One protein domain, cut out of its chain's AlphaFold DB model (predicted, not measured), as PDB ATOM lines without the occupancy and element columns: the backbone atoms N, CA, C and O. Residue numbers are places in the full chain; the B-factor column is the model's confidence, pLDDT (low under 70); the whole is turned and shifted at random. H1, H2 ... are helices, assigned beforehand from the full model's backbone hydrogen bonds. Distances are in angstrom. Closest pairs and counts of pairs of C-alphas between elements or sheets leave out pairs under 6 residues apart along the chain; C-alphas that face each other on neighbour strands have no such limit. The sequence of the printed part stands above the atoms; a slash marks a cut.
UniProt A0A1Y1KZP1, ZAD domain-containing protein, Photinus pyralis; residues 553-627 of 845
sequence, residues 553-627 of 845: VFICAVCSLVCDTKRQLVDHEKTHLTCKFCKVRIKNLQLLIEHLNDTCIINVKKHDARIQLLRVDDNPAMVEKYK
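What this domain is: This is residues 553 to 627 of the 845 residues of the protein "ZAD domain-containing protein" of Photinus pyralis (UniProt A0A1Y1KZP1). Four helices are strung out one after another in a long, thin chain: H1 and H2 run the same way, end after end, H3 turns off at a corner from H2, and H4 is at the far end of a long link. A short pairing, residues 554 to 555 with 562 to 563, makes a loop that folds back beside H1; residues 608 to 614 and 617 to 622 stick out free. The printed part has 75 residues, with H1, H2, H3 and H4 in that order and no named strand; the class is all helix, though only 35 residues are in named elements, under half. The whole is extended, with a radius of gyration of the C-alphas of 21.1 A and spans of 70 by 21 by 15 A.

How they stand to each other: Start at residues 554 to 555, antiparallel to residues 562 to 563. H1, residues 566 to 576, and H2, residues 589 to 599, are close but not clearly touching: their closest C-alphas, of His 576 and Leu 589, are 7.8 A apart. They run the same way at a shallow tilt of 14 degrees. H2 and H3, residues 601 to 607, touch only at the corner by their link, about perpendicular at 78 degrees; their closest C-alphas, of Leu 596 and Asn 603, are 6.4 A apart. H4, residues 620 to 625, is apart from H1, H2 and H3. In H2 and H4 every O i to N i+4 pair is within hydrogen-bond range; H1 has 5 of 7 and H3 2 of 3.

Where its parts are: Find C-alpha 566 at (2.148, -36.702, 62.134); from there H1 runs 15.8 A to C-alpha 576. H2 runs 14.4 A from C-alpha 589 at (-14.299, -41.085, 54.445) to C-alpha 599, H3 9.9 A from 601 to 607, and H4 8.4 A from 620 to C-alpha 625 at (-49.173, -37.964, 21.307).

The domain as a whole: The two C-alphas farthest apart, of Thr 565 and Lys 627, are 70.2 A apart. The printed part has no cut. The links H1 to H2 and H3 to H4 are long. Look at residues 608 to 615 for pLDDT under 70.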
ATOM      1  N   VAL A 553       9.072 -40.313  57.992       95.38
ATOM      2  CA  VAL A 553       8.231 -39.712  56.949       95.38
ATOM      3  C   VAL A 553       6.789 -40.210  57.074       95.38
ATOM      4  O   VAL A 553       6.542 -41.414  57.143       95.38
ATOM      5  N   PHE A 554       5.821 -39.292  57.063       97.38
ATOM      6  CA  PHE A 554       4.391 -39.604  57.119       97.38
ATOM      7  C   PHE A 554       3.759 -39.430  55.731       97.38
ATOM      8  O   PHE A 554       4.043 -38.454  55.044       97.38
ATOM      9  N   ILE A 555       2.894 -40.354  55.300       96.50
ATOM     10  CA  ILE A 555       2.279 -40.325  53.959       96.50
ATOM     11  C   ILE A 555       0.761 -40.469  54.084       96.50
ATOM     12  O   ILE A 555       0.274 -41.389  54.737       96.50
ATOM     13  N   CYS A 556       0.005 -39.576  53.442       96.94
ATOM     14  CA  CYS A 556      -1.455 -39.640  53.442       96.94
ATOM     15  C   CYS A 556      -1.992 -40.735  52.517       96.94
ATOM     16  O   CYS A 556      -1.788 -40.685  51.305       96.94
ATOM     17  N   ALA A 557      -2.769 -41.663  53.078       94.25
ATOM     18  CA  ALA A 557      -3.362 -42.783  52.346       94.25
ATOM     19  C   ALA A 557      -4.353 -42.371  51.234       94.25
ATOM     20  O   ALA A 557      -4.621 -43.170  50.344       94.25
ATOM     21  N   VAL A 558      -4.896 -41.145  51.268       93.06
ATOM     22  CA  VAL A 558      -5.935 -40.684  50.321       93.06
ATOM     23  C   VAL A 558      -5.355 -40.042  49.052       93.06
ATOM     24  O   VAL A 558      -5.962 -40.139  47.990       93.06
ATOM     25  N   CYS A 559      -4.198 -39.372  49.126       95.44
ATOM     26  CA  CYS A 559      -3.605 -38.701  47.953       95.44
ATOM     27  C   CYS A 559      -2.068 -38.727  47.894       95.44
ATOM     28  O   CYS A 559      -1.468 -37.907  47.192       95.44
ATOM     29  N   SER A 560      -1.434 -39.620  48.658       96.62
ATOM     30  CA  SER A 560       0.021 -39.826  48.720       96.62
ATOM     31  C   SER A 560       0.839 -38.569  49.046       96.62
ATOM     32  O   SER A 560       2.010 -38.479  48.678       96.62
ATOM     33  N   LEU A 561       0.247 -37.581  49.730       96.19
ATOM     34  CA  LEU A 561       0.992 -36.405  50.171       96.19
ATOM     35  C   LEU A 561       1.947 -36.799  51.300       96.19
ATOM     36  O   LEU A 561       1.514 -37.302  52.339       96.19
ATOM     37  N   VAL A 562       3.232 -36.534  51.080       96.50
ATOM     38  CA  VAL A 562       4.291 -36.649  52.084       96.50
ATOM     39  C   VAL A 562       4.193 -35.487  53.078       96.50
ATOM     40  O   VAL A 562       3.926 -34.349  52.695       96.50
ATOM     41  N   CYS A 563       4.379 -35.788  54.360       96.94
ATOM     42  CA  CYS A 563       4.322 -34.870  55.492       96.94
ATOM     43  C   CYS A 563       5.492 -35.158  56.445       96.94
ATOM     44  O   CYS A 563       5.730 -36.309  56.814       96.94
ATOM     45  N   ASP A 564       6.178 -34.110  56.895       95.56
ATOM     46  CA  ASP A 564       7.346 -34.202  57.789       95.56
ATOM     47  C   ASP A 564       6.950 -34.591  59.225       95.56
ATOM     48  O   ASP A 564       7.765 -35.043  60.025       95.56
ATOM     49  N   THR A 565       5.677 -34.394  59.579       96.25
ATOM     50  CA  THR A 565       5.136 -34.631  60.917       96.25
ATOM     51  C   THR A 565       3.754 -35.279  60.877       96.25
ATOM     52  O   THR A 565       2.891 -34.951  60.057       96.25
ATOM     53  N   LYS A 566       3.477 -36.122  61.882       97.19
ATOM     54  CA  LYS A 566       2.148 -36.702  62.134       97.19
ATOM     55  C   LYS A 566       1.043 -35.641  62.268       97.19
ATOM     56  O   LYS A 566      -0.110 -35.915  61.950       97.19
ATOM     57  N   ARG A 567       1.381 -34.423  62.718       97.19
ATOM     58  CA  ARG A 567       0.430 -33.305  62.818       97.19
ATOM     59  C   ARG A 567       0.023 -32.772  61.444       97.19
ATOM     60  O   ARG A 567      -1.173 -32.654  61.203       97.19
ATOM     61  N   GLN A 568       0.980 -32.511  60.546       97.31
ATOM     62  CA  GLN A 568       0.674 -32.122  59.160       97.31
ATOM     63  C   GLN A 568      -0.189 -33.187  58.470       97.31
ATOM     64  O   GLN A 568      -1.173 -32.823  57.835       97.31
ATOM     65  N   LEU A 569       0.118 -34.480  58.659       97.69
ATOM     66  CA  LEU A 569      -0.695 -35.585  58.135       97.69
ATOM     67  C   LEU A 569      -2.153 -35.495  58.616       97.69
ATOM     68  O   LEU A 569      -3.066 -35.437  57.798       97.69
ATOM     69  N   VAL A 570      -2.375 -35.416  59.931       96.31
ATOM     70  CA  VAL A 570      -3.724 -35.366  60.526       96.31
ATOM     71  C   VAL A 570      -4.485 -34.088  60.144       96.31
ATOM     72  O   VAL A 570      -5.700 -34.123  59.947       96.31
ATOM     73  N   ASP A 571      -3.806 -32.945  60.031       96.62
ATOM     74  CA  ASP A 571      -4.430 -31.693  59.589       96.62
ATOM     75  C   ASP A 571      -4.726 -31.693  58.075       96.62
ATOM     76  O   ASP A 571      -5.733 -31.126  57.648       96.62
ATOM     77  N   HIS A 572      -3.932 -32.408  57.274       96.88
ATOM     78  CA  HIS A 572      -4.189 -32.655  55.857       96.88
ATOM     79  C   HIS A 572      -5.335 -33.659  55.628       96.88
ATOM     80  O   HIS A 572      -6.195 -33.411  54.785       96.88
ATOM     81  N   GLU A 573      -5.433 -34.742  56.402       96.44
ATOM     82  CA  GLU A 573      -6.522 -35.727  56.296       96.44
ATOM     83  C   GLU A 573      -7.909 -35.094  56.506       96.44
ATOM     84  O   GLU A 573      -8.852 -35.392  55.771       96.44
ATOM     85  N   LYS A 574      -8.022 -34.107  57.406       96.25
ATOM     86  CA  LYS A 574      -9.241 -33.292  57.591       96.25
ATOM     87  C   LYS A 574      -9.659 -32.521  56.330       96.25
ATOM     88  O   LYS A 574     -10.836 -32.186  56.188       96.25
ATOM     89  N   THR A 575      -8.729 -32.232  55.412       96.75
ATOM     90  CA  THR A 575      -9.048 -31.562  54.135       96.75
ATOM     91  C   THR A 575      -9.751 -32.498  53.154       96.75
ATOM     92  O   THR A 575     -10.662 -32.053  52.457       96.75
ATOM     93  N   HIS A 576      -9.421 -33.795  53.170       96.62
ATOM     94  CA  HIS A 576     -10.149 -34.816  52.407       96.62
ATOM     95  C   HIS A 576     -11.548 -35.044  52.971       96.62
ATOM     96  O   HIS A 576     -12.488 -35.186  52.203       96.62
ATOM     97  N   LEU A 577     -11.706 -34.984  54.297       97.50
ATOM     98  CA  LEU A 577     -12.986 -35.129  55.010       97.50
ATOM     99  C   LEU A 577     -13.935 -33.913  54.903       97.50
ATOM    100  O   LEU A 577     -14.887 -33.792  55.676       97.50
ATOM    101  N   THR A 578     -13.693 -32.994  53.966       97.31
ATOM    102  CA  THR A 578     -14.550 -31.824  53.718       97.31
ATOM    103  C   THR A 578     -15.211 -31.947  52.347       97.31
ATOM    104  O   THR A 578     -14.523 -32.013  51.327       97.31
ATOM    105  N   CYS A 579     -16.546 -31.936  52.289       96.62
ATOM    106  CA  CYS A 579     -17.263 -32.047  51.021       96.62
ATOM    107  C   CYS A 579     -16.914 -30.884  50.079       96.62
ATOM    108  O   CYS A 579     -17.067 -29.708  50.420       96.62
ATOM    109  N   LYS A 580     -16.475 -31.205  48.855       94.50
ATOM    110  CA  LYS A 580     -16.018 -30.204  47.877       94.50
ATOM    111  C   LYS A 580     -17.114 -29.225  47.451       94.50
ATOM    112  O   LYS A 580     -16.782 -28.092  47.102       94.50
ATOM    113  N   PHE A 581     -18.382 -29.626  47.529       94.94
ATOM    114  CA  PHE A 581     -19.535 -28.845  47.085       94.94
ATOM    115  C   PHE A 581     -20.102 -27.971  48.213       94.94
ATOM    116  O   PHE A 581     -19.929 -26.756  48.182       94.94
ATOM    117  N   CYS A 582     -20.698 -28.574  49.246       95.94
ATOM    118  CA  CYS A 582     -21.352 -27.860  50.354       95.94
ATOM    119  C   CYS A 582     -20.408 -27.403  51.486       95.94
ATOM    120  O   CYS A 582     -20.852 -26.733  52.414       95.94
ATOM    121  N   LYS A 583     -19.119 -27.776  51.444       96.06
ATOM    122  CA  LYS A 583     -18.086 -27.478  52.463       96.06
ATOM    123  C   LYS A 583     -18.342 -28.046  53.869       96.06
ATOM    124  O   LYS A 583     -17.574 -27.751  54.786       96.06
ATOM    125  N   VAL A 584     -19.354 -28.898  54.048       96.88
ATOM    126  CA  VAL A 584     -19.593 -29.624  55.306       96.88
ATOM    127  C   VAL A 584     -18.401 -30.539  55.617       96.88
ATOM    128  O   VAL A 584     -17.901 -31.249  54.741       96.88
ATOM    129  N   ARG A 585     -17.945 -30.514  56.874       96.75
ATOM    130  CA  ARG A 585     -16.930 -31.432  57.413       96.75
ATOM    131  C   ARG A 585     -17.594 -32.692  57.948       96.75
ATOM    132  O   ARG A 585     -18.592 -32.606  58.658       96.75
ATOM    133  N   ILE A 586     -17.011 -33.842  57.639       97.81
ATOM    134  CA  ILE A 586     -17.586 -35.160  57.910       97.81
ATOM    135  C   ILE A 586     -16.593 -35.992  58.737       97.81
ATOM    136  O   ILE A 586     -15.390 -35.745  58.717       97.81
ATOM    137  N   LYS A 587     -17.089 -36.938  59.547       94.81
ATOM    138  CA  LYS A 587     -16.271 -37.634  60.561       94.81
ATOM    139  C   LYS A 587     -15.319 -38.693  59.991       94.81
ATOM    140  O   LYS A 587     -14.305 -38.976  60.618       94.81
ATOM    141  N   ASN A 588     -15.642 -39.298  58.848       95.88
ATOM    142  CA  ASN A 588     -14.821 -40.314  58.184       95.88
ATOM    143  C   ASN A 588     -15.070 -40.313  56.661       95.88
ATOM    144  O   ASN A 588     -15.973 -39.632  56.175       95.88
ATOM    145  N   LEU A 589     -14.251 -41.060  55.912       94.31
ATOM    146  CA  LEU A 589     -14.299 -41.085  54.445       94.31
ATOM    147  C   LEU A 589     -15.560 -41.776  53.893       94.31
ATOM    148  O   LEU A 589     -16.068 -41.358  52.857       94.31
ATOM    149  N   GLN A 590     -16.094 -42.783  54.591       95.25
ATOM    150  CA  GLN A 590     -17.291 -43.516  54.164       95.25
ATOM    151  C   GLN A 590     -18.528 -42.610  54.167       95.25
ATOM    152  O   GLN A 590     -19.198 -42.483  53.146       95.25
ATOM    153  N   LEU A 591     -18.751 -41.894  55.274       96.50
ATOM    154  CA  LEU A 591     -19.822 -40.906  55.417       96.50
ATOM    155  C   LEU A 591     -19.682 -39.741  54.421       96.50
ATOM    156  O   LEU A 591     -20.663 -39.067  54.129       96.50
ATOM    157  N   LEU A 592     -18.475 -39.462  53.908       96.31
ATOM    158  CA  LEU A 592     -18.285 -38.468  52.847       96.31
ATOM    159  C   LEU A 592     -18.711 -39.009  51.476       96.31
ATOM    160  O   LEU A 592     -19.258 -38.246  50.687       96.31
ATOM    161  N   ILE A 593     -18.479 -40.292  51.192       93.69
ATOM    162  CA  ILE A 593     -18.939 -40.936  49.953       93.69
ATOM    163  C   ILE A 593     -20.472 -41.014  49.947       93.69
ATOM    164  O   ILE A 593     -21.091 -40.567  48.987       93.69
ATOM    165  N   GLU A 594     -21.062 -41.483  51.047       96.31
ATOM    166  CA  GLU A 594     -22.511 -41.484  51.307       96.31
ATOM    167  C   GLU A 594     -23.095 -40.069  51.177       96.31
ATOM    168  O   GLU A 594     -23.969 -39.819  50.352       96.31
ATOM    169  N   HIS A 595     -22.518 -39.077  51.866       96.62
ATOM    170  CA  HIS A 595     -22.955 -37.690  51.714       96.62
ATOM    171  C   HIS A 595     -22.882 -37.195  50.264       96.62
ATOM    172  O   HIS A 595     -23.806 -36.522  49.818       96.62
ATOM    173  N   LEU A 596     -21.802 -37.480  49.529       94.38
ATOM    174  CA  LEU A 596     -21.642 -37.030  48.144       94.38
ATOM    175  C   LEU A 596     -22.698 -37.631  47.211       94.38
ATOM    176  O   LEU A 596     -23.220 -36.894  46.375       94.38
ATOM    177  N   ASN A 597     -23.005 -38.919  47.356       90.81
ATOM    178  CA  ASN A 597     -24.004 -39.597  46.535       90.81
ATOM    179  C   ASN A 597     -25.430 -39.179  46.928       90.81
ATOM    180  O   ASN A 597     -26.209 -38.783  46.068       90.81
ATOM    181  N   ASP A 598     -25.739 -39.226  48.228       90.56
ATOM    182  CA  ASP A 598     -27.111 -39.420  48.708       90.56
ATOM    183  C   ASP A 598     -27.681 -38.187  49.440       90.56
ATOM    184  O   ASP A 598     -28.894 -38.016  49.528       90.56
ATOM    185  N   THR A 599     -26.830 -37.301  49.984       91.81
ATOM    186  CA  THR A 599     -27.276 -36.149  50.810       91.81
ATOM    187  C   THR A 599     -26.827 -34.778  50.297       91.81
ATOM    188  O   THR A 599     -27.317 -33.741  50.750       91.81
ATOM    189  N   CYS A 600     -25.844 -34.712  49.400       95.06
ATOM    190  CA  CYS A 600     -25.239 -33.450  48.997       95.06
ATOM    191  C   CYS A 600     -26.070 -32.784  47.900       95.06
ATOM    192  O   CYS A 600     -25.742 -32.890  46.725       95.06
ATOM    193  N   ILE A 601     -27.100 -32.026  48.292       89.69
ATOM    194  CA  ILE A 601     -28.028 -31.310  47.390       89.69
ATOM    195  C   ILE A 601     -27.301 -30.552  46.255       89.69
ATOM    196  O   ILE A 601     -27.807 -30.481  45.142       89.69
ATOM    197  N   ILE A 602     -26.101 -30.008  46.499       89.00
ATOM    198  CA  ILE A 602     -25.303 -29.284  45.486       89.00
ATOM    199  C   ILE A 602     -24.576 -30.231  44.509       89.00
ATOM    200  O   ILE A 602     -24.353 -29.853  43.363       89.00
ATOM    201  N   ASN A 603     -24.189 -31.435  44.941       90.56
ATOM    202  CA  ASN A 603     -23.644 -32.472  44.059       90.56
ATOM    203  C   ASN A 603     -24.772 -33.115  43.237       90.56
ATOM    204  O   ASN A 603     -24.698 -33.142  42.015       90.56
ATOM    205  N   VAL A 604     -25.846 -33.520  43.921       85.00
ATOM    206  CA  VAL A 604     -27.086 -34.081  43.364       85.00
ATOM    207  C   VAL A 604     -27.639 -33.155  42.271       85.00
ATOM    208  O   VAL A 604     -27.584 -33.505  41.098       85.00
ATOM    209  N   LYS A 605     -27.943 -31.880  42.567       84.38
ATOM    210  CA  LYS A 605     -28.391 -30.895  41.550       84.38
ATOM    211  C   LYS A 605     -27.393 -30.596  40.414       84.38
ATOM    212  O   LYS A 605     -27.764 -29.913  39.464       84.38
ATOM    213  N   LYS A 606     -26.136 -31.050  40.493       81.19
ATOM    214  CA  LYS A 606     -25.141 -30.937  39.408       81.19
ATOM    215  C   LYS A 606     -24.957 -32.218  38.593       81.19
ATOM    216  O   LYS A 606     -24.375 -32.142  37.514       81.19
ATOM    217  N   HIS A 607     -25.425 -33.361  39.088       71.56
ATOM    218  CA  HIS A 607     -25.231 -34.671  38.465       71.56
ATOM    219  C   HIS A 607     -26.545 -35.406  38.145       71.56
ATOM    220  O   HIS A 607     -26.533 -36.270  37.271       71.56
ATOM    221  N   ASP A 608     -27.673 -34.987  38.724       55.72
ATOM    222  CA  ASP A 608     -29.039 -35.380  38.334       55.72
ATOM    223  C   ASP A 608     -29.427 -34.862  36.944       55.72
ATOM    224  O   ASP A 608     -30.344 -35.384  36.322       55.72
ATOM    225  N   ALA A 609     -28.648 -33.931  36.379       53.38
ATOM    226  CA  ALA A 609     -28.642 -33.619  34.949       53.38
ATOM    227  C   ALA A 609     -28.094 -34.783  34.079       53.38
ATOM    228  O   ALA A 609     -27.519 -34.567  33.011       53.38
ATOM    229  N   ARG A 610     -28.300 -36.035  34.512       48.28
ATOM    230  CA  ARG A 610     -28.351 -37.216  33.650       48.28
ATOM    231  C   ARG A 610     -29.608 -37.119  32.795       48.28
ATOM    232  O   ARG A 610     -30.599 -37.797  33.044       48.28
ATOM    233  N   ILE A 611     -29.533 -36.285  31.762       50.69
ATOM    234  CA  ILE A 611     -30.500 -36.282  30.669       50.69
ATOM    235  C   ILE A 611     -30.350 -37.626  29.945       50.69
ATOM    236  O   ILE A 611     -29.564 -37.767  29.008       50.69
ATOM    237  N   GLN A 612     -31.068 -38.643  30.422       48.34
ATOM    238  CA  GLN A 612     -31.304 -39.852  29.652       48.34
ATOM    239  C   GLN A 612     -32.243 -39.468  28.515       48.34
ATOM    240  O   GLN A 612     -33.459 -39.422  28.679       48.34
ATOM    241  N   LEU A 613     -31.648 -39.167  27.360       45.06
ATOM    242  CA  LEU A 613     -32.354 -39.092  26.089       45.06
ATOM    243  C   LEU A 613     -32.810 -40.509  25.711       45.06
ATOM    244  O   LEU A 613     -32.187 -41.178  24.886       45.06
ATOM    245  N   LEU A 614     -33.882 -40.971  26.360       58.59
ATOM    246  CA  LEU A 614     -34.758 -42.006  25.818       58.59
ATOM    247  C   LEU A 614     -35.114 -41.595  24.387       58.59
ATOM    248  O   LEU A 614     -35.393 -40.416  24.142       58.59
ATOM    249  N   ARG A 615     -35.098 -42.536  23.435       66.31
ATOM    250  CA  ARG A 615     -35.618 -42.216  22.101       66.31
ATOM    251  C   ARG A 615     -37.097 -41.899  22.262       66.31
ATOM    252  O   ARG A 615     -37.770 -42.500  23.099       66.31
ATOM    253  N   VAL A 616     -37.608 -40.975  21.459       76.88
ATOM    254  CA  VAL A 616     -39.035 -40.627  21.503       76.88
ATOM    255  C   VAL A 616     -39.874 -41.874  21.189       76.88
ATOM    256  O   VAL A 616     -40.846 -42.147  21.881       76.88
ATOM    257  N   ASP A 617     -39.380 -42.692  20.258       79.25
ATOM    258  CA  ASP A 617     -39.842 -44.029  19.873       79.25
ATOM    259  C   ASP A 617     -39.902 -45.041  21.043       79.25
ATOM    260  O   ASP A 617     -40.738 -45.941  21.023       79.25
ATOM    261  N   ASP A 618     -39.048 -44.903  22.067       80.12
ATOM    262  CA  ASP A 618     -39.040 -45.778  23.251       80.12
ATOM    263  C   ASP A 618     -40.047 -45.299  24.334       80.12
ATOM    264  O   ASP A 618     -40.228 -45.968  25.353       80.12
ATOM    265  N   ASN A 619     -40.698 -44.140  24.147       88.25
ATOM    266  CA  ASN A 619     -41.690 -43.570  25.066       88.25
ATOM    267  C   ASN A 619     -43.105 -43.629  24.445       88.25
ATOM    268  O   ASN A 619     -43.467 -42.742  23.664       88.25
ATOM    269  N   PRO A 620     -43.952 -44.610  24.815       83.88
ATOM    270  CA  PRO A 620     -45.245 -44.823  24.160       83.88
ATOM    271  C   PRO A 620     -46.209 -43.637  24.305       83.88
ATOM    272  O   PRO A 620     -46.998 -43.390  23.397       83.88
ATOM    273  N   ALA A 621     -46.118 -42.852  25.384       86.94
ATOM    274  CA  ALA A 621     -46.945 -41.655  25.557       86.94
ATOM    275  C   ALA A 621     -46.561 -40.531  24.575       86.94
ATOM    276  O   ALA A 621     -47.421 -39.764  24.149       86.94
ATOM    277  N   MET A 622     -45.286 -40.446  24.177       84.50
ATOM    278  CA  MET A 622     -44.843 -39.513  23.136       84.50
ATOM    279  C   MET A 622     -45.172 -40.028  21.733       84.50
ATOM    280  O   MET A 622     -45.595 -39.236  20.894       84.50
ATOM    281  N   VAL A 623     -45.030 -41.334  21.480       88.69
ATOM    282  CA  VAL A 623     -45.418 -41.942  20.194       88.69
ATOM    283  C   VAL A 623     -46.915 -41.770  19.935       88.69
ATOM    284  O   VAL A 623     -47.288 -41.359  18.843       88.69
ATOM    285  N   GLU A 624     -47.775 -41.996  20.932       91.31
ATOM    286  CA  GLU A 624     -49.223 -41.807  20.776       91.31
ATOM    287  C   GLU A 624     -49.603 -40.318  20.653       91.31
ATOM    288  O   GLU A 624     -50.457 -39.967  19.843       91.31
ATOM    289  N   LYS A 625     -48.932 -39.418  21.388       92.94
ATOM    290  CA  LYS A 625     -49.173 -37.964  21.307       92.94
ATOM    291  C   LYS A 625     -48.754 -37.343  19.967       92.94
ATOM    292  O   LYS A 625     -49.346 -36.352  19.553       92.94
ATOM    293  N   TYR A 626     -47.742 -37.903  19.305       85.25
ATOM    294  CA  TYR A 626     -47.201 -37.409  18.032       85.25
ATOM    295  C   TYR A 626     -47.334 -38.449  16.910       85.25
ATOM    296  O   TYR A 626     -46.494 -38.517  16.015       85.25
ATOM    297  N   LYS A 627     -48.397 -39.259  16.957       90.81
ATOM    298  CA  LYS A 627     -48.606 -40.444  16.110       90.81
ATOM    299  C   LYS A 627     -48.467 -40.161  14.614       90.81
ATOM    300  O   LYS A 627     -47.811 -40.925  13.915       90.81
TER     301      LYS A 627